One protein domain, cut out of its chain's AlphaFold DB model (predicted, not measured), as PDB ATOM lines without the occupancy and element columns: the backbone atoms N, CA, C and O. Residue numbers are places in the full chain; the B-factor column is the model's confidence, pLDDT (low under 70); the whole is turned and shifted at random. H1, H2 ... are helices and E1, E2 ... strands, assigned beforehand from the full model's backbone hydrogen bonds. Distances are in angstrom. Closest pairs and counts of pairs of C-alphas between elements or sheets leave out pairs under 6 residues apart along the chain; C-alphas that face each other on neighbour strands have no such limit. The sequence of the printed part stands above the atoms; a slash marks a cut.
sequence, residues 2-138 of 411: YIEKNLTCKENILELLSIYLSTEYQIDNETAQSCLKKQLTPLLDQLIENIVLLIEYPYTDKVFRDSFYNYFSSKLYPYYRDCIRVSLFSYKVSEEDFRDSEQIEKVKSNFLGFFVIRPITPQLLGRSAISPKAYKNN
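This is residues 2 to 138 of the 411 residues of an uncharacterized protein of Indibacter alkaliphilus LW1 (UniProt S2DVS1). A twisted wall of five antiparallel strands is covered on one face by H1 of a helical hairpin, H1 and H2, while H2 only grazes the sheet. H3 with the long link after it lies toward one end of the long axis and H4 toward the other. The printed part has 137 residues, in the order E1 H1 H2 E2 H3 E3 H4 E4 E5; the sheet runs E1 E2 E3 E4 E5, and the class is mixed. It is compact, with a radius of gyration of the C-alphas of 15.4 A, yet elongated, spanning 49 by 30 by 24 A.

E1, residues 4 to 8, begins at C-alpha 4 (46.435, 41.601, 32.070). H1 is residues 13 to 25, 17.0 A, and H2 residues 29 to 46, 25.2 A. E2 is residues 52 to 59, 18.6 A, H3 residues 62 to 70, E3 residues 83 to 89, 19.8 A, and H4 residues 101 to 109. E4 is residues 111 to 117, 18.5 A, and E5, residues 125 to 130, ends at C-alpha 130 (25.838, 39.053, 24.600).

N 6 and O 55 of E1 and E2 are within hydrogen-bond range at 3.1 A, N 54 and O 87 of E2 and E3 at 2.9 A, N 86 and O 115 of E3 and E4 at 2.9 A, and N 116 and O 127 of the hairpin E4 and E5 at 2.9 A. H1 is on the sheet at a height of 9.6 A, over E2 and E3, and runs along the strands. H1 and H2 touch, their closest C-alphas, Ser 18 and Ala 32, 5.5 A apart, opposite ways at a steep tilt of 37 degrees, only just past shallow. H2 has a kink of 40 degrees near residue 39. H3 stands up from the sheet at 68 degrees, over E4. H4 is not on the sheet, but only just, with 4 pairs of C-alphas within 10 A. Every O i to N i+4 pair is within range in H1 and H3, 11 of 14 in H2 and 3 of 5 in H4.

The two C-alphas farthest apart, Leu 76 and Glu 102, are 50.1 A apart. The printed part has no cut; the links H3 to E3 and E3 to H4 are long. No printed residue is under 70 in pLDDT.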
ATOM      1  N   TYR A   2      51.587  36.512  29.772       78.81
ATOM      2  CA  TYR A   2      50.849  37.232  30.810       78.81
ATOM      3  C   TYR A   2      49.621  37.881  30.157       78.81
ATOM      4  O   TYR A   2      49.766  38.504  29.110       78.81
ATOM      5  N   ILE A   3      48.433  37.653  30.722       84.06
ATOM      6  CA  ILE A   3      47.189  38.319  30.319       84.06
ATOM      7  C   ILE A   3      46.842  39.259  31.465       84.06
ATOM      8  O   ILE A   3      46.544  38.792  32.567       84.06
ATOM      9  N   GLU A   4      46.923  40.553  31.192       89.25
ATOM     10  CA  GLU A   4      46.435  41.601  32.070       89.25
ATOM     11  C   GLU A   4      44.915  41.512  32.191       89.25
ATOM     12  O   GLU A   4      44.205  41.222  31.219       89.25
ATOM     13  N   LYS A   5      44.431  41.734  33.413       90.50
ATOM     14  CA  LYS A   5      43.022  41.683  33.771       90.50
ATOM     15  C   LYS A   5      42.667  42.919  34.564       90.50
ATOM     16  O   LYS A   5      43.385  43.288  35.487       90.50
ATOM     17  N   ASN A   6      41.551  43.541  34.210       92.25
ATOM     18  CA  ASN A   6      41.068  44.715  34.918       92.25
ATOM     19  C   ASN A   6      39.547  44.651  35.075       92.25
ATOM     20  O   ASN A   6      38.828  44.381  34.112       92.25
ATOM     21  N   LEU A   7      39.066  44.863  36.299       93.06
ATOM     22  CA  LEU A   7      37.647  44.867  36.635       93.06
ATOM     23  C   LEU A   7      37.138  46.299  36.723       93.06
ATOM     24  O   LEU A   7      37.716  47.138  37.408       93.06
ATOM     25  N   THR A   8      36.015  46.565  36.067       95.00
ATOM     26  CA  THR A   8      35.426  47.901  36.002       95.00
ATOM     27  C   THR A   8      33.902  47.848  35.880       95.00
ATOM     28  O   THR A   8      33.297  46.781  35.772       95.00
ATOM     29  N   CYS A   9      33.270  49.014  35.910       93.88
ATOM     30  CA  CYS A   9      31.854  49.230  35.640       93.88
ATOM     31  C   CYS A   9      31.648  49.949  34.295       93.88
ATOM     32  O   CYS A   9      32.606  50.331  33.611       93.88
ATOM     33  N   LYS A  10      30.382  50.129  33.910       94.19
ATOM     34  CA  LYS A  10      29.986  50.789  32.656       94.19
ATOM     35  C   LYS A  10      30.461  52.242  32.579       94.19
ATOM     36  O   LYS A  10      30.765  52.708  31.488       94.19
ATOM     37  N   GLU A  11      30.533  52.943  33.703       93.62
ATOM     38  CA  GLU A  11      30.881  54.366  33.760       93.62
ATOM     39  C   GLU A  11      32.350  54.606  33.390       93.62
ATOM     40  O   GLU A  11      32.668  55.573  32.702       93.62
ATOM     41  N   ASN A  12      33.235  53.684  33.778       95.50
ATOM     42  CA  ASN A  12      34.685  53.844  33.637       95.50
ATOM     43  C   ASN A  12      35.264  53.100  32.417       95.50
ATOM     44  O   ASN A  12      36.437  53.266  32.084       95.50
ATOM     45  N   ILE A  13      34.476  52.253  31.737       96.62
ATOM     46  CA  ILE A  13      34.985  51.381  30.660       96.62
ATOM     47  C   ILE A  13      35.557  52.158  29.471       96.62
ATOM     48  O   ILE A  13      36.562  51.738  28.904       96.62
ATOM     49  N   LEU A  14      34.941  53.278  29.082       97.06
ATOM     50  CA  LEU A  14      35.391  54.052  27.921       97.06
ATOM     51  C   LEU A  14      36.762  54.686  28.176       97.06
ATOM     52  O   LEU A  14      37.615  54.659  27.293       97.06
ATOM     53  N   GLU A  15      36.983  55.207  29.383       96.19
ATOM     54  CA  GLU A  15      38.264  55.783  29.790       96.19
ATOM     55  C   GLU A  15      39.362  54.715  29.810       96.19
ATOM     56  O   GLU A  15      40.394  54.882  29.161       96.19
ATOM     57  N   LEU A  16      39.106  53.576  30.461       96.62
ATOM     58  CA  LEU A  16      40.064  52.469  30.528       96.62
ATOM     59  C   LEU A  16      40.413  51.918  29.144       96.62
ATOM     60  O   LEU A  16      41.587  51.728  28.836       96.62
ATOM     61  N   LEU A  17      39.415  51.691  28.284       97.44
ATOM     62  CA  LEU A  17      39.673  51.241  26.917       97.44
ATOM     63  C   LEU A  17      40.473  52.279  26.127       97.44
ATOM     64  O   LEU A  17      41.357  51.886  25.376       97.44
ATOM     65  N   SER A  18      40.224  53.578  26.313       96.75
ATOM     66  CA  SER A  18      41.000  54.634  25.649       96.75
ATOM     67  C   SER A  18      42.480  54.593  26.031       96.75
ATOM     68  O   SER A  18      43.343  54.782  25.171       96.75
ATOM     69  N   ILE A  19      42.777  54.288  27.301       96.00
ATOM     70  CA  ILE A  19      44.149  54.088  27.779       96.00
ATOM     71  C   ILE A  19      44.787  52.910  27.039       96.00
ATOM     72  O   ILE A  19      45.821  53.114  26.411       96.00
ATOM     73  N   TYR A  20      44.146  51.733  27.004       96.25
ATOM     74  CA  TYR A  20      44.675  50.583  26.255       96.25
ATOM     75  C   TYR A  20      44.877  50.892  24.765       96.25
ATOM     76  O   TYR A  20      45.898  50.519  24.192       96.25
ATOM     77  N   LEU A  21      43.927  51.579  24.117       96.19
ATOM     78  CA  LEU A  21      44.060  51.945  22.701       96.19
ATOM     79  C   LEU A  21      45.267  52.863  22.458       96.19
ATOM     80  O   LEU A  21      45.951  52.726  21.441       96.19
ATOM     81  N   SER A  22      45.547  53.764  23.400       94.56
ATOM     82  CA  SER A  22      46.663  54.704  23.305       94.56
ATOM     83  C   SER A  22      48.007  54.041  23.606       94.56
ATOM     84  O   SER A  22      48.962  54.224  22.850       94.56
ATOM     85  N   THR A  23      48.100  53.261  24.688       94.69
ATOM     86  CA  THR A  23      49.367  52.665  25.145       94.69
ATOM     87  C   THR A  23      49.774  51.462  24.308       94.69
ATOM     88  O   THR A  23      50.937  51.354  23.923       94.69
ATOM     89  N   GLU A  24      48.823  50.586  23.977       95.06
ATOM     90  CA  GLU A  24      49.118  49.302  23.339       95.06
ATOM     91  C   GLU A  24      49.075  49.366  21.812       95.06
ATOM     92  O   GLU A  24      49.779  48.604  21.146       95.06
ATOM     93  N   TYR A  25      48.259  50.263  21.245       94.94
ATOM     94  CA  TYR A  25      48.040  50.344  19.795       94.94
ATOM     95  C   TYR A  25      48.465  51.669  19.158       94.94
ATOM     96  O   TYR A  25      48.286  51.832  17.953       94.94
ATOM     97  N   GLN A  26      49.023  52.606  19.933       94.00
ATOM     98  CA  GLN A  26      49.485  53.913  19.441       94.00
ATOM     99  C   GLN A  26      48.394  54.715  18.707       94.00
ATOM    100  O   GLN A  26      48.689  55.525  17.829       94.00
ATOM    101  N   ILE A  27      47.123  54.492  19.057       93.81
ATOM    102  CA  ILE A  27      46.002  55.292  18.555       93.81
ATOM    103  C   ILE A  27      45.962  56.575  19.381       93.81
ATOM    104  O   ILE A  27      45.998  56.520  20.608       93.81
ATOM    105  N   ASP A  28      45.887  57.737  18.736       94.31
ATOM    106  CA  ASP A  28      45.813  58.995  19.471       94.31
ATOM    107  C   ASP A  28      44.558  59.039  20.362       94.31
ATOM    108  O   ASP A  28      43.485  58.543  20.002       94.31
ATOM    109  N   ASN A  29      44.697  59.619  21.556       92.94
ATOM    110  CA  ASN A  29      43.651  59.554  22.576       92.94
ATOM    111  C   ASN A  29      42.346  60.246  22.132       92.94
ATOM    112  O   ASN A  29      41.264  59.812  22.517       92.94
ATOM    113  N   GLU A  30      42.417  61.287  21.298       94.31
ATOM    114  CA  GLU A  30      41.226  61.971  20.776       94.31
ATOM    115  C   GLU A  30      40.431  61.058  19.826       94.31
ATOM    116  O   GLU A  30      39.224  60.857  20.009       94.31
ATOM    117  N   THR A  31      41.108  60.416  18.871       94.81
ATOM    118  CA  THR A  31      40.516  59.419  17.970       94.81
ATOM    119  C   THR A  31      39.991  58.213  18.739       94.81
ATOM    120  O   THR A  31      38.876  57.760  18.463       94.81
ATOM    121  N   ALA A  32      40.749  57.705  19.717       95.00
ATOM    122  CA  ALA A  32      40.347  56.583  20.560       95.00
ATOM    123  C   ALA A  32      39.027  56.881  21.291       95.00
ATOM    124  O   ALA A  32      38.059  56.130  21.148       95.00
ATOM    125  N   GLN A  33      38.946  58.015  21.996       95.06
ATOM    126  CA  GLN A  33      37.735  58.440  22.704       95.06
ATOM    127  C   GLN A  33      36.557  58.658  21.750       95.06
ATOM    128  O   GLN A  33      35.444  58.209  22.032       95.06
ATOM    129  N   SER A  34      36.793  59.309  20.609       95.81
ATOM    130  CA  SER A  34      35.765  59.570  19.599       95.81
ATOM    131  C   SER A  34      35.167  58.270  19.044       95.81
ATOM    132  O   SER A  34      33.943  58.090  19.037       95.81
ATOM    133  N   CYS A  35      36.020  57.318  18.652       95.12
ATOM    134  CA  CYS A  35      35.586  56.028  18.121       95.12
ATOM    135  C   CYS A  35      34.874  55.188  19.193       95.12
ATOM    136  O   CYS A  35      33.790  54.662  18.931       95.12
ATOM    137  N   LEU A  36      35.425  55.109  20.411       95.94
ATOM    138  CA  LEU A  36      34.810  54.380  21.523       95.94
ATOM    139  C   LEU A  36      33.433  54.948  21.872       95.94
ATOM    140  O   LEU A  36      32.468  54.193  21.959       95.94
ATOM    141  N   LYS A  37      33.304  56.272  22.006       95.88
ATOM    142  CA  LYS A  37      32.023  56.923  22.307       95.88
ATOM    143  C   LYS A  37      30.985  56.655  21.218       95.88
ATOM    144  O   LYS A  37      29.837  56.343  21.518       95.88
ATOM    145  N   LYS A  38      31.383  56.726  19.945       94.12
ATOM    146  CA  LYS A  38      30.478  56.465  18.820       94.12
ATOM    147  C   LYS A  38      29.943  55.029  18.817       94.12
ATOM    148  O   LYS A  38      28.786  54.828  18.464       94.12
ATOM    149  N   GLN A  39      30.765  54.046  19.185       92.56
ATOM    150  CA  GLN A  39      30.421  52.628  19.026       92.56
ATOM    151  C   GLN A  39      29.913  51.955  20.295       92.56
ATOM    152  O   GLN A  39      28.995  51.140  20.231       92.56
ATOM    153  N   LEU A  40      30.502  52.272  21.445       95.56
ATOM    154  CA  LEU A  40      30.195  51.589  22.696       95.56
ATOM    155  C   LEU A  40      29.096  52.291  23.483       95.56
ATOM    156  O   LEU A  40      28.319  51.589  24.117       95.56
ATOM    157  N   THR A  41      28.971  53.623  23.440       95.75
ATOM    158  CA  THR A  41      27.900  54.313  24.188       95.75
ATOM    159  C   THR A  41      26.508  53.776  23.830       95.75
ATOM    160  O   THR A  41      25.804  53.361  24.750       95.75
ATOM    161  N   PRO A  42      26.126  53.627  22.539       95.00
ATOM    162  CA  PRO A  42      24.821  53.062  22.193       95.00
ATOM    163  C   PRO A  42      24.601  51.643  22.732       95.00
ATOM    164  O   PRO A  42      23.478  51.288  23.085       95.00
ATOM    165  N   LEU A  43      25.659  50.825  22.794       95.88
ATOM    166  CA  LEU A  43      25.598  49.479  23.361       95.88
ATOM    167  C   LEU A  43      25.412  49.541  24.882       95.88
ATOM    168  O   LEU A  43      24.490  48.922  25.404       95.88
ATOM    169  N   LEU A  44      26.260  50.298  25.584       96.69
ATOM    170  CA  LEU A  44      26.252  50.422  27.044       96.69
ATOM    171  C   LEU A  44      24.923  50.982  27.570       96.69
ATOM    172  O   LEU A  44      24.435  50.518  28.603       96.69
ATOM    173  N   ASP A  45      24.302  51.915  26.847       95.88
ATOM    174  CA  ASP A  45      23.020  52.524  27.222       95.88
ATOM    175  C   ASP A  45      21.863  51.510  27.251       95.88
ATOM    176  O   ASP A  45      20.931  51.643  28.053       95.88
ATOM    177  N   GLN A  46      21.930  50.476  26.403       95.88
ATOM    178  CA  GLN A  46      20.919  49.417  26.303       95.88
ATOM    179  C   GLN A  46      21.102  48.303  27.342       95.88
ATOM    180  O   GLN A  46      20.163  47.544  27.596       95.88
ATOM    181  N   LEU A  47      22.287  48.199  27.946       96.88
ATOM    182  CA  LEU A  47      22.589  47.197  28.962       96.88
ATOM    183  C   LEU A  47      21.997  47.572  30.325       96.88
ATOM    184  O   LEU A  47      21.903  48.754  30.663       96.88
ATOM    185  N   ILE A  48      21.643  46.572  31.139       95.94
ATOM    186  CA  ILE A  48      21.226  46.774  32.538       95.94
ATOM    187  C   ILE A  48      22.307  47.529  33.333       95.94
ATOM    188  O   ILE A  48      23.476  47.546  32.948       95.94
ATOM    189  N   GLU A  49      21.927  48.194  34.426       90.94
ATOM    190  CA  GLU A  49      22.863  49.078  35.146       90.94
ATOM    191  C   GLU A  49      23.934  48.310  35.926       90.94
ATOM    192  O   GLU A  49      25.117  48.624  35.843       90.94
ATOM    193  N   ASN A  50      23.544  47.240  36.618       90.62
ATOM    194  CA  ASN A  50      24.452  46.468  37.465       90.62
ATOM    195  C   ASN A  50      25.220  45.413  36.650       90.62
ATOM    196  O   ASN A  50      24.968  44.215  36.788       90.62
ATOM    197  N   ILE A  51      26.141  45.859  35.792       95.50
ATOM    198  CA  ILE A  51      27.080  44.988  35.073       95.50
ATOM    199  C   ILE A  51      28.506  45.258  35.539       95.50
ATOM    200  O   ILE A  51      28.985  46.390  35.502       95.50
ATOM    201  N   VAL A  52      29.204  44.184  35.898       96.56
ATOM    202  CA  VAL A  52      30.654  44.193  36.082       96.56
ATOM    203  C   VAL A  52      31.326  43.752  34.791       96.56
ATOM    204  O   VAL A  52      30.914  42.778  34.156       96.56
ATOM    205  N   LEU A  53      32.354  44.495  34.400       97.56
ATOM    206  CA  LEU A  53      33.108  44.309  33.173       97.56
ATOM    207  C   LEU A  53      34.518  43.836  33.515       97.56
ATOM    208  O   LEU A  53      35.219  44.486  34.283       97.56
ATOM    209  N   LEU A  54      34.934  42.716  32.932       97.44
ATOM    210  CA  LEU A  54      36.300  42.204  33.021       97.44
ATOM    211  C   LEU A  54      37.000  42.402  31.679       97.44
ATOM    212  O   LEU A  54      36.606  41.794  30.682       97.44
ATOM    213  N   ILE A  55      38.035  43.230  31.671       97.69
ATOM    214  CA  ILE A  55      38.914  43.474  30.531       97.69
ATOM    215  C   ILE A  55      40.036  42.434  30.544       97.69
ATOM    216  O   ILE A  55      40.627  42.191  31.592       97.69
ATOM    217  N   GLU A  56      40.341  41.841  29.390       97.38
ATOM    218  CA  GLU A  56      41.485  40.950  29.182       97.38
ATOM    219  C   GLU A  56      42.315  41.413  27.978       97.38
ATOM    220  O   GLU A  56      41.793  41.523  26.860       97.38
ATOM    221  N   TYR A  57      43.612  41.633  28.204       96.62
ATOM    222  CA  TYR A  57      44.591  42.005  27.180       96.62
ATOM    223  C   TYR A  57      45.960  41.345  27.452       96.62
ATOM    224  O   TYR A  57      46.372  41.270  28.606       96.62
ATOM    225  N   PRO A  58      46.699  40.859  26.437       96.75
ATOM    226  CA  PRO A  58      46.291  40.692  25.043       96.75
ATOM    227  C   PRO A  58      45.303  39.530  24.865       96.75
ATOM    228  O   PRO A  58      45.460  38.458  25.452       96.75
ATOM    229  N   TYR A  59      44.301  39.716  24.003       97.00
ATOM    230  CA  TYR A  59      43.332  38.685  23.628       97.00
ATOM    231  C   TYR A  59      43.465  38.295  22.151       97.00
ATOM    232  O   TYR A  59      43.439  39.131  21.252       97.00
ATOM    233  N   THR A  60      43.565  36.994  21.868       96.44
ATOM    234  CA  THR A  60      43.557  36.483  20.489       96.44
ATOM    235  C   THR A  60      42.129  36.165  20.055       96.44
ATOM    236  O   THR A  60      41.612  35.082  20.331       96.44
ATOM    237  N   ASP A  61      41.489  37.096  19.345       96.81
ATOM    238  CA  ASP A  61      40.197  36.830  18.711       96.81
ATOM    239  C   ASP A  61      40.373  36.063  17.396       96.81
ATOM    240  O   ASP A  61      41.068  36.524  16.495       96.81
ATOM    241  N   LYS A  62      39.718  34.903  17.256       95.44
ATOM    242  CA  LYS A  62      39.874  34.046  16.066       95.44
ATOM    243  C   LYS A  62      39.438  34.731  14.762       95.44
ATOM    244  O   LYS A  62      40.016  34.444  13.722       95.44
ATOM    245  N   VAL A  63      38.422  35.598  14.815       95.50
ATOM    246  CA  VAL A  63      37.837  36.235  13.624       95.50
ATOM    247  C   VAL A  63      38.735  37.375  13.176       95.50
ATOM    248  O   VAL A  63      39.158  37.406  12.027       95.50
ATOM    249  N   PHE A  64      39.114  38.265  14.096       96.75
ATOM    250  CA  PHE A  64      40.045  39.339  13.762       96.75
ATOM    251  C   PHE A  64      41.442  38.814  13.413       96.75
ATOM    252  O   PHE A  64      42.080  39.339  12.506       96.75
ATOM    253  N   ARG A  65      41.925  37.752  14.074       96.94
ATOM    254  CA  ARG A  65      43.228  37.145  13.755       96.94
ATOM    255  C   ARG A  65      43.282  36.610  12.325       96.94
ATOM    256  O   ARG A  65      44.328  36.702  11.687       96.94
ATOM    257  N   ASP A  66      42.170  36.069  11.838       96.75
ATOM    258  CA  ASP A  66      42.027  35.626  10.454       96.75
ATOM    259  C   ASP A  66      42.096  36.809   9.476       96.75
ATOM    260  O   ASP A  66      42.934  36.799   8.570       96.75
ATOM    261  N   SER A  67      41.321  37.874   9.713       95.06
ATOM    262  CA  SER A  67      41.407  39.120   8.934       95.06
ATOM    263  C   SER A  67      42.809  39.743   8.981       95.06
ATOM    264  O   SER A  67      43.313  40.238   7.972       95.06
ATOM    265  N   PHE A  68      43.482  39.691  10.133       96.12
ATOM    266  CA  PHE A  68      44.825  40.233  10.306       96.12
ATOM    267  C   PHE A  68      45.835  39.565   9.371       96.12
ATOM    268  O   PHE A  68      46.504  40.244   8.591       96.12
ATOM    269  N   TYR A  69      45.939  38.235   9.410       96.38
ATOM    270  CA  TYR A  69      46.935  37.532   8.600       96.38
ATOM    271  C   TYR A  69      46.610  37.527   7.108       96.38
ATOM    272  O   TYR A  69      47.529  37.533   6.298       96.38
ATOM    273  N   ASN A  70      45.332  37.567   6.731       94.50
ATOM    274  CA  ASN A  70      44.939  37.553   5.322       94.50
ATOM    275  C   ASN A  70      44.875  38.949   4.681       94.50
ATOM    276  O   ASN A  70      44.731  39.043   3.463       94.50
ATOM    277  N   TYR A  71      44.965  40.027   5.468       92.31
ATOM    278  CA  TYR A  71      44.854  41.388   4.943       92.31
ATOM    279  C   TYR A  71      45.724  42.408   5.681       92.31
ATOM    280  O   TYR A  71      46.679  42.918   5.096       92.31
ATOM    281  N   PHE A  72      45.452  42.698   6.959       93.00
ATOM    282  CA  PHE A  72      46.108  43.816   7.658       93.00
ATOM    283  C   PHE A  72      47.630  43.662   7.777       93.00
ATOM    284  O   PHE A  72      48.349  44.651   7.698       93.00
ATOM    285  N   SER A  73      48.134  42.433   7.890       94.38
ATOM    286  CA  SER A  73      49.575  42.149   7.948       94.38
ATOM    287  C   SER A  73      50.323  42.439   6.640       94.38
ATOM    288  O   SER A  73      51.544  42.558   6.657       94.38
ATOM    289  N   SER A  74      49.604  42.566   5.518       92.06
ATOM    290  CA  SER A  74      50.180  42.890   4.205       92.06
ATOM    291  C   SER A  74      50.236  44.393   3.912       92.06
ATOM    292  O   SER A  74      50.769  44.802   2.880       92.06
ATOM    293  N   LYS A  75      49.668  45.227   4.791       91.31
ATOM    294  CA  LYS A  75      49.631  46.678   4.600       91.31
ATOM    295  C   LYS A  75      50.991  47.322   4.860       91.31
ATOM    296  O   LYS A  75      51.814  46.808   5.606       91.31
ATOM    297  N   LEU A  76      51.182  48.498   4.258       90.19
ATOM    298  CA  LEU A  76      52.402  49.294   4.408       90.19
ATOM    299  C   LEU A  76      52.661  49.698   5.867       90.19
ATOM    300  O   LEU A  76      53.792  49.617   6.336       90.19
ATOM    301  N   TYR A  77      51.616  50.150   6.562       87.19
ATOM    302  CA  TYR A  77      51.703  50.529   7.969       87.19
ATOM    303  C   TYR A  77      51.461  49.314   8.866       87.19
ATOM    304  O   TYR A  77      50.581  48.506   8.556       87.19
ATOM    305  N   PRO A  78      52.206  49.181   9.977       87.94
ATOM    306  CA  PRO A  78      52.027  48.070  10.894       87.94
ATOM    307  C   PRO A  78      50.673  48.167  11.605       87.94
ATOM    308  O   PRO A  78      50.313  49.210  12.144       87.94
ATOM    309  N   TYR A  79      49.953  47.049  11.640       93.06
ATOM    310  CA  TYR A  79      48.754  46.867  12.456       93.06
ATOM    311  C   TYR A  79      49.046  45.902  13.605       93.06
ATOM    312  O   TYR A  79      49.908  45.023  13.500       93.06
ATOM    313  N   TYR A  80      48.278  46.019  14.684       95.25
ATOM    314  CA  TYR A  80      48.334  45.084  15.802       95.25
ATOM    315  C   TYR A  80      47.373  43.916  15.573       95.25
ATOM    316  O   TYR A  80      46.319  44.052  14.955       95.25
ATOM    317  N   ARG A  81      47.750  42.738  16.071       95.62
ATOM    318  CA  ARG A  81      46.994  41.483  15.893       95.62
ATOM    319  C   ARG A  81      46.202  41.059  17.126       95.62
ATOM    320  O   ARG A  81      45.328  40.194  17.036       95.62
ATOM    321  N   ASP A  82      46.603  41.566  18.284       97.06
ATOM    322  CA  ASP A  82      46.013  41.252  19.577       97.06
ATOM    323  C   ASP A  82      44.879  42.248  19.842       97.06
ATOM    324  O   ASP A  82      44.985  43.423  19.506       97.06
ATOM    325  N   CYS A  83      43.764  41.744  20.355       97.69
ATOM    326  CA  CYS A  83      42.561  42.500  20.676       97.69
ATOM    327  C   CYS A  83      42.436  42.687  22.190       97.69
ATOM    328  O   CYS A  83      43.181  42.092  22.971       97.69
ATOM    329  N   ILE A  84      41.420  43.439  22.605       98.25
ATOM    330  CA  ILE A  84      40.938  43.470  23.990       98.25
ATOM    331  C   ILE A  84      39.604  42.723  24.038       98.25
ATOM    332  O   ILE A  84      38.739  42.950  23.189       98.25
ATOM    333  N   ARG A  85      39.406  41.844  25.022       98.06
ATOM    334  CA  ARG A  85      38.085  41.262  25.309       98.06
ATOM    335  C   ARG A  85      37.500  41.911  26.549       98.06
ATOM    336  O   ARG A  85      38.190  42.039  27.550       98.06
ATOM    337  N   VAL A  86      36.217  42.247  26.492       98.38
ATOM    338  CA  VAL A  86      35.447  42.698  27.651       98.38
ATOM    339  C   VAL A  86      34.343  41.686  27.923       98.38
ATOM    340  O   VAL A  86      33.490  41.445  27.068       98.38
ATOM    341  N   SER A  87      34.379  41.077  29.102       98.25
ATOM    342  CA  SER A  87      33.407  40.085  29.574       98.25
ATOM    343  C   SER A  87      32.420  40.726  30.547       98.25
ATOM    344  O   SER A  87      32.825  41.535  31.374       98.25
ATOM    345  N   LEU A  88      31.140  40.367  30.455       98.25
ATOM    346  CA  LEU A  88      30.044  40.977  31.209       98.25
ATOM    347  C   LEU A  88      29.521  40.002  32.267       98.25
ATOM    348  O   LEU A  88      29.242  38.842  31.954       98.25
ATOM    349  N   PHE A  89      29.307  40.490  33.488       97.62
ATOM    350  CA  PHE A  89      28.745  39.717  34.596       97.62
ATOM    351  C   PHE A  89      27.625  40.486  35.304       97.62
ATOM    352  O   PHE A  89      27.759  41.680  35.559       97.62
ATOM    353  N   SER A  90      26.538  39.799  35.668       95.62
ATOM    354  CA  SER A  90      25.430  40.354  36.477       95.62
ATOM    355  C   SER A  90      25.713  40.372  37.984       95.62
ATOM    356  O   SER A  90      24.829  40.663  38.786       95.62
ATOM    357  N   TYR A  91      26.923  39.994  38.383       90.19
ATOM    358  CA  TYR A  91      27.341  39.843  39.768       90.19
ATOM    359  C   TYR A  91      28.756  40.390  39.937       90.19
ATOM    360  O   TYR A  91      29.542  40.411  38.987       90.19
ATOM    361  N   LYS A  92      29.080  40.833  41.154       90.62
ATOM    362  CA  LYS A  92      30.420  41.309  41.489       90.62
ATOM    363  C   LYS A  92      31.394  40.139  41.500       90.62
ATOM    364  O   LYS A  92      31.340  39.317  42.399       90.62
ATOM    365  N   VAL A  93      32.286  40.106  40.521       91.75
ATOM    366  CA  VAL A  93      33.350  39.104  40.417       91.75
ATOM    367  C   VAL A  93      34.685  39.708  40.849       91.75
ATOM    368  O   VAL A  93      34.927  40.888  40.597       91.75
ATOM    369  N   SER A  94      35.540  38.914  41.488       90.88
ATOM    370  CA  SER A  94      36.960  39.208  41.724       90.88
ATOM    371  C   SER A  94      37.856  38.229  40.955       90.88
ATOM    372  O   SER A  94      37.368  37.286  40.331       90.88
ATOM    373  N   GLU A  95      39.176  38.440  40.943       86.88
ATOM    374  CA  GLU A  95      40.088  37.504  40.269       86.88
ATOM    375  C   GLU A  95      40.149  36.134  40.956       86.88
ATOM    376  O   GLU A  95      40.262  35.107  40.277       86.88
ATOM    377  N   GLU A  96      40.044  36.116  42.284       90.81
ATOM    378  CA  GLU A  96      40.085  34.909  43.109       90.81
ATOM    379  C   GLU A  96      38.879  33.998  42.845       90.81
ATOM    380  O   GLU A  96      39.026  32.774  42.845       90.81
ATOM    381  N   ASP A  97      37.718  34.572  42.504       93.06
ATOM    382  CA  ASP A  97      36.502  33.815  42.176       93.06
ATOM    383  C   ASP A  97      36.696  32.856  40.986       93.06
ATOM    384  O   ASP A  97      36.007  31.846  40.870       93.06
ATOM    385  N   PHE A  98      37.659  33.127  40.097       92.94
ATOM    386  CA  PHE A  98      37.988  32.248  38.967       92.94
ATOM    387  C   PHE A  98      38.963  31.119  39.337       92.94
ATOM    388  O   PHE A  98      39.417  30.386  38.452       92.94
ATOM    389  N   ARG A  99      39.374  31.013  40.602       92.88
ATOM    390  CA  ARG A  99      40.292  29.983  41.117       92.88
ATOM    391  C   ARG A  99      39.678  29.144  42.231       92.88
ATOM    392  O   ARG A  99      40.257  28.124  42.590       92.88
ATOM    393  N   ASP A 100      38.509  29.537  42.717       92.69
ATOM    394  CA  ASP A 100      37.736  28.813  43.716       92.69
ATOM    395  C   ASP A 100      36.624  27.989  43.043       92.69
ATOM    396  O   ASP A 100      35.822  28.507  42.264       92.69
ATOM    397  N   SER A 101      36.572  26.685  43.325       89.31
ATOM    398  CA  SER A 101      35.620  25.763  42.691       89.31
ATOM    399  C   SER A 101      34.153  26.080  42.978       89.31
ATOM    400  O   SER A 101      33.317  25.872  42.099       89.31
ATOM    401  N   GLU A 102      33.826  26.571  44.175       88.62
ATOM    402  CA  GLU A 102      32.451  26.928  44.535       88.62
ATOM    403  C   GLU A 102      32.039  28.246  43.869       88.62
ATOM    404  O   GLU A 102      30.901  28.401  43.416       88.62
ATOM    405  N   GLN A 103      32.979  29.184  43.751       93.56
ATOM    406  CA  GLN A 103      32.733  30.479  43.119       93.56
ATOM    407  C   GLN A 103      32.657  30.375  41.594       93.56
ATOM    408  O   GLN A 103      31.831  31.059  40.988       93.56
ATOM    409  N   ILE A 104      33.419  29.473  40.968       93.94
ATOM    410  CA  ILE A 104      33.408  29.261  39.511       93.94
ATOM    411  C   ILE A 104      31.990  29.024  38.977       93.94
ATOM    412  O   ILE A 104      31.631  29.574  37.932       93.94
ATOM    413  N   GLU A 105      31.166  28.241  39.675       93.44
ATOM    414  CA  GLU A 105      29.788  27.988  39.238       93.44
ATOM    415  C   GLU A 105      28.911  29.244  39.337       93.44
ATOM    416  O   GLU A 105      28.130  29.515  38.424       93.44
ATOM    417  N   LYS A 106      29.108  30.082  40.364       94.00
ATOM    418  CA  LYS A 106      28.433  31.388  40.462       94.00
ATOM    419  C   LYS A 106      28.887  32.347  39.365       94.00
ATOM    420  O   LYS A 106      28.056  33.058  38.798       94.00
ATOM    421  N   VAL A 107      30.178  32.369  39.035       94.94
ATOM    422  CA  VAL A 107      30.704  33.194  37.937       94.94
ATOM    423  C   VAL A 107      30.082  32.748  36.611       94.94
ATOM    424  O   VAL A 107      29.585  33.584  35.857       94.94
ATOM    425  N   LYS A 108      30.030  31.436  36.344       95.31
ATOM    426  CA  LYS A 108      29.383  30.877  35.145       95.31
ATOM    427  C   LYS A 108      27.901  31.236  35.066       95.31
ATOM    428  O   LYS A 108      27.448  31.666  34.010       95.31
ATOM    429  N   SER A 109      27.145  31.086  36.157       94.50
ATOM    430  CA  SER A 109      25.701  31.362  36.157       94.50
ATOM    431  C   SER A 109      25.363  32.843  35.968       94.50
ATOM    432  O   SER A 109      24.256  33.163  35.537       94.50
ATOM    433  N   ASN A 110      26.301  33.742  36.290       95.56
ATOM    434  CA  ASN A 110      26.158  35.193  36.152       95.56
ATOM    435  C   ASN A 110      26.881  35.762  34.921       95.56
ATOM    436  O   ASN A 110      26.913  36.980  34.743       95.56
ATOM    437  N   PHE A 111      27.464  34.914  34.071       97.69
ATOM    438  CA  PHE A 111      28.108  35.345  32.838       97.69
ATOM    439  C   PHE A 111      27.061  35.776  31.804       97.69
ATOM    440  O   PHE A 111      26.180  35.009  31.409       97.69
ATOM    441  N   LEU A 112      27.168  37.022  31.352       98.06
ATOM    442  CA  LEU A 112      26.238  37.645  30.413       98.06
ATOM    443  C   LEU A 112      26.774  37.693  28.980       98.06
ATOM    444  O   LEU A 112      26.020  38.042  28.071       98.06
ATOM    445  N   GLY A 113      28.034  37.323  28.760       98.19
ATOM    446  CA  GLY A 113      28.656  37.308  27.443       98.19
ATOM    447  C   GLY A 113      29.889  38.195  27.344       98.19
ATOM    448  O   GLY A 113      30.487  38.569  28.351       98.19
ATOM    449  N   PHE A 114      30.290  38.517  26.119       98.44
ATOM    450  CA  PHE A 114      31.478  39.327  25.860       98.44
ATOM    451  C   PHE A 114      31.346  40.151  24.578       98.44
ATOM    452  O   PHE A 114      30.570  39.810  23.681       98.44
ATOM    453  N   PHE A 115      32.173  41.186  24.458       98.19
ATOM    454  CA  PHE A 115      32.496  41.838  23.191       98.19
ATOM    455  C   PHE A 115      34.007  42.024  23.048       98.19
ATOM    456  O   PHE A 115      34.755  42.000  24.027       98.19
ATOM    457  N   VAL A 116      34.461  42.167  21.807       98.12
ATOM    458  CA  VAL A 116      35.872  42.340  21.458       98.12
ATOM    459  C   VAL A 116      36.089  43.738  20.898       98.12
ATOM    460  O   VAL A 116      35.303  44.201  20.074       98.12
ATOM    461  N   ILE A 117      37.178  44.376  21.317       98.06
ATOM    462  CA  ILE A 117      37.702  45.609  20.735       98.06
ATOM    463  C   ILE A 117      38.923  45.258  19.891       98.06
ATOM    464  O   ILE A 117      39.917  44.719  20.389       98.06
ATOM    465  N   ARG A 118      38.816  45.528  18.596       96.25
ATOM    466  CA  ARG A 118      39.869  45.353  17.604       96.25
ATOM    467  C   ARG A 118      40.800  46.568  17.618       96.25
ATOM    468  O   ARG A 118      40.329  47.687  17.813       96.25
ATOM    469  N   PRO A 119      42.095  46.387  17.335       94.44
ATOM    470  CA  PRO A 119      43.052  47.483  17.203       94.44
ATOM    471  C   PRO A 119      42.978  48.160  15.821       94.44
ATOM    472  O   PRO A 119      43.992  48.308  15.141       94.44
ATOM    473  N   ILE A 120      41.775  48.516  15.359       92.12
ATOM    474  CA  ILE A 120      41.557  49.177  14.063       92.12
ATOM    475  C   ILE A 120      40.570  50.336  14.193       92.12
ATOM    476  O   ILE A 120      39.522  50.214  14.822       92.12
ATOM    477  N   THR A 121      40.892  51.463  13.565       90.31
ATOM    478  CA  THR A 121      40.030  52.646  13.502       90.31
ATOM    479  C   THR A 121      39.465  52.827  12.087       90.31
ATOM    480  O   THR A 121      40.100  52.422  11.114       90.31
ATOM    481  N   PRO A 122      38.262  53.413  11.943       90.31
ATOM    482  CA  PRO A 122      37.371  53.847  13.020       90.31
ATOM    483  C   PRO A 122      36.569  52.697  13.658       90.31
ATOM    484  O   PRO A 122      35.960  52.918  14.699       90.31
ATOM    485  N   GLN A 123      36.558  51.499  13.056       90.94
ATOM    486  CA  GLN A 123      35.695  50.370  13.435       90.94
ATOM    487  C   GLN A 123      36.295  49.458  14.516       90.94
ATOM    488  O   GLN A 123      36.785  48.364  14.235       90.94
ATOM    489  N   LEU A 124      36.216  49.912  15.768       94.31
ATOM    490  CA  LEU A 124      36.817  49.245  16.926       94.31
ATOM    491  C   LEU A 124      36.040  48.010  17.396       94.31
ATOM    492  O   LEU A 124      36.641  47.011  17.784       94.31
ATOM    493  N   LEU A 125      34.710  48.068  17.421       95.50
ATOM    494  CA  LEU A 125      33.899  46.966  17.916       95.50
ATOM    495  C   LEU A 125      34.018  45.777  16.949       95.50
ATOM    496  O   LEU A 125      34.017  45.912  15.724       95.50
ATOM    497  N   GLY A 126      34.186  44.588  17.510       95.56
ATOM    498  CA  GLY A 126      34.306  43.356  16.750       95.56
ATOM    499  C   GLY A 126      33.315  42.306  17.202       95.56
ATOM    500  O   GLY A 126      32.184  42.603  17.585       95.56
ATOM    501  N   ARG A 127      33.769  41.053  17.154       95.94
ATOM    502  CA  ARG A 127      32.989  39.885  17.555       95.94
ATOM    503  C   ARG A 127      32.430  40.058  18.968       95.94
ATOM    504  O   ARG A 127      33.171  40.316  19.916       95.94
ATOM    505  N   SER A 128      31.137  39.833  19.120       97.25
ATOM    506  CA  SER A 128      30.449  39.804  20.400       97.25
ATOM    507  C   SER A 128      29.418  38.680  20.452       97.25
ATOM    508  O   SER A 128      28.967  38.132  19.442       97.25
ATOM    509  N   ALA A 129      29.096  38.301  21.679       98.19
ATOM    510  CA  ALA A 129      28.075  37.333  22.016       98.19
ATOM    511  C   ALA A 129      27.529  37.746  23.377       98.19
ATOM    512  O   ALA A 129      28.132  37.434  24.402       98.19
ATOM    513  N   ILE A 130      26.433  38.502  23.381       98.31
ATOM    514  CA  ILE A 130      25.838  39.053  24.600       98.31
ATOM    515  C   ILE A 130      24.445  38.454  24.767       98.31
ATOM    516  O   ILE A 130      23.614  38.501  23.860       98.31
ATOM    517  N   SER A 131      24.195  37.862  25.930       98.00
ATOM    518  CA  SER A 131      22.893  37.312  26.288       98.00
ATOM    519  C   SER A 131      21.833  38.414  26.278       98.00
ATOM    520  O   SER A 131      22.079  39.478  26.852       98.00
ATOM    521  N   PRO A 132      20.617  38.171  25.750       97.00
ATOM    522  CA  PRO A 132      19.499  39.106  25.888       97.00
ATOM    523  C   PRO A 132      19.227  39.515  27.340       97.00
ATOM    524  O   PRO A 132      18.767  40.621  27.588       97.00
ATOM    525  N   LYS A 133      19.575  38.665  28.319       96.56
ATOM    526  CA  LYS A 133      19.450  38.976  29.753       96.56
ATOM    527  C   LYS A 133      20.287  40.184  30.194       96.56
ATOM    528  O   LYS A 133      19.990  40.760  31.232       96.56
ATOM    529  N   ALA A 134      21.319  40.553  29.434       97.44
ATOM    530  CA  ALA A 134      22.147  41.722  29.708       97.44
ATOM    531  C   ALA A 134      21.465  43.047  29.326       97.44
ATOM    532  O   ALA A 134      21.946  44.105  29.722       97.44
ATOM    533  N   TYR A 135      20.376  43.002  28.554       96.94
ATOM    534  CA  TYR A 135      19.696  44.177  28.012       96.94
ATOM    535  C   TYR A 135      18.517  44.592  28.891       96.94
ATOM    536  O   TYR A 135      17.828  43.751  29.470       96.94
ATOM    537  N   LYS A 136      18.251  45.904  28.943       95.50
ATOM    538  CA  LYS A 136      17.075  46.486  29.614       95.50
ATOM    539  C   LYS A 136      15.770  45.927  29.040       95.50
ATOM    540  O   LYS A 136      14.848  45.632  29.792       95.50
ATOM    541  N   ASN A 137      15.712  45.748  27.718       91.38
ATOM    542  CA  ASN A 137      14.625  45.046  27.044       91.38
ATOM    543  C   ASN A 137      15.072  43.628  26.670       91.38
ATOM    544  O   ASN A 137      15.831  43.443  25.721       91.38
ATOM    545  N   ASN A 138      14.608  42.638  27.430       91.50
ATOM    546  CA  ASN A 138      15.041  41.246  27.303       91.50
ATOM    547  C   ASN A 138      13.899  40.262  26.995       91.50
ATOM    548  O   ASN A 138      14.146  39.055  26.914       91.50
TER     549      ASN A 138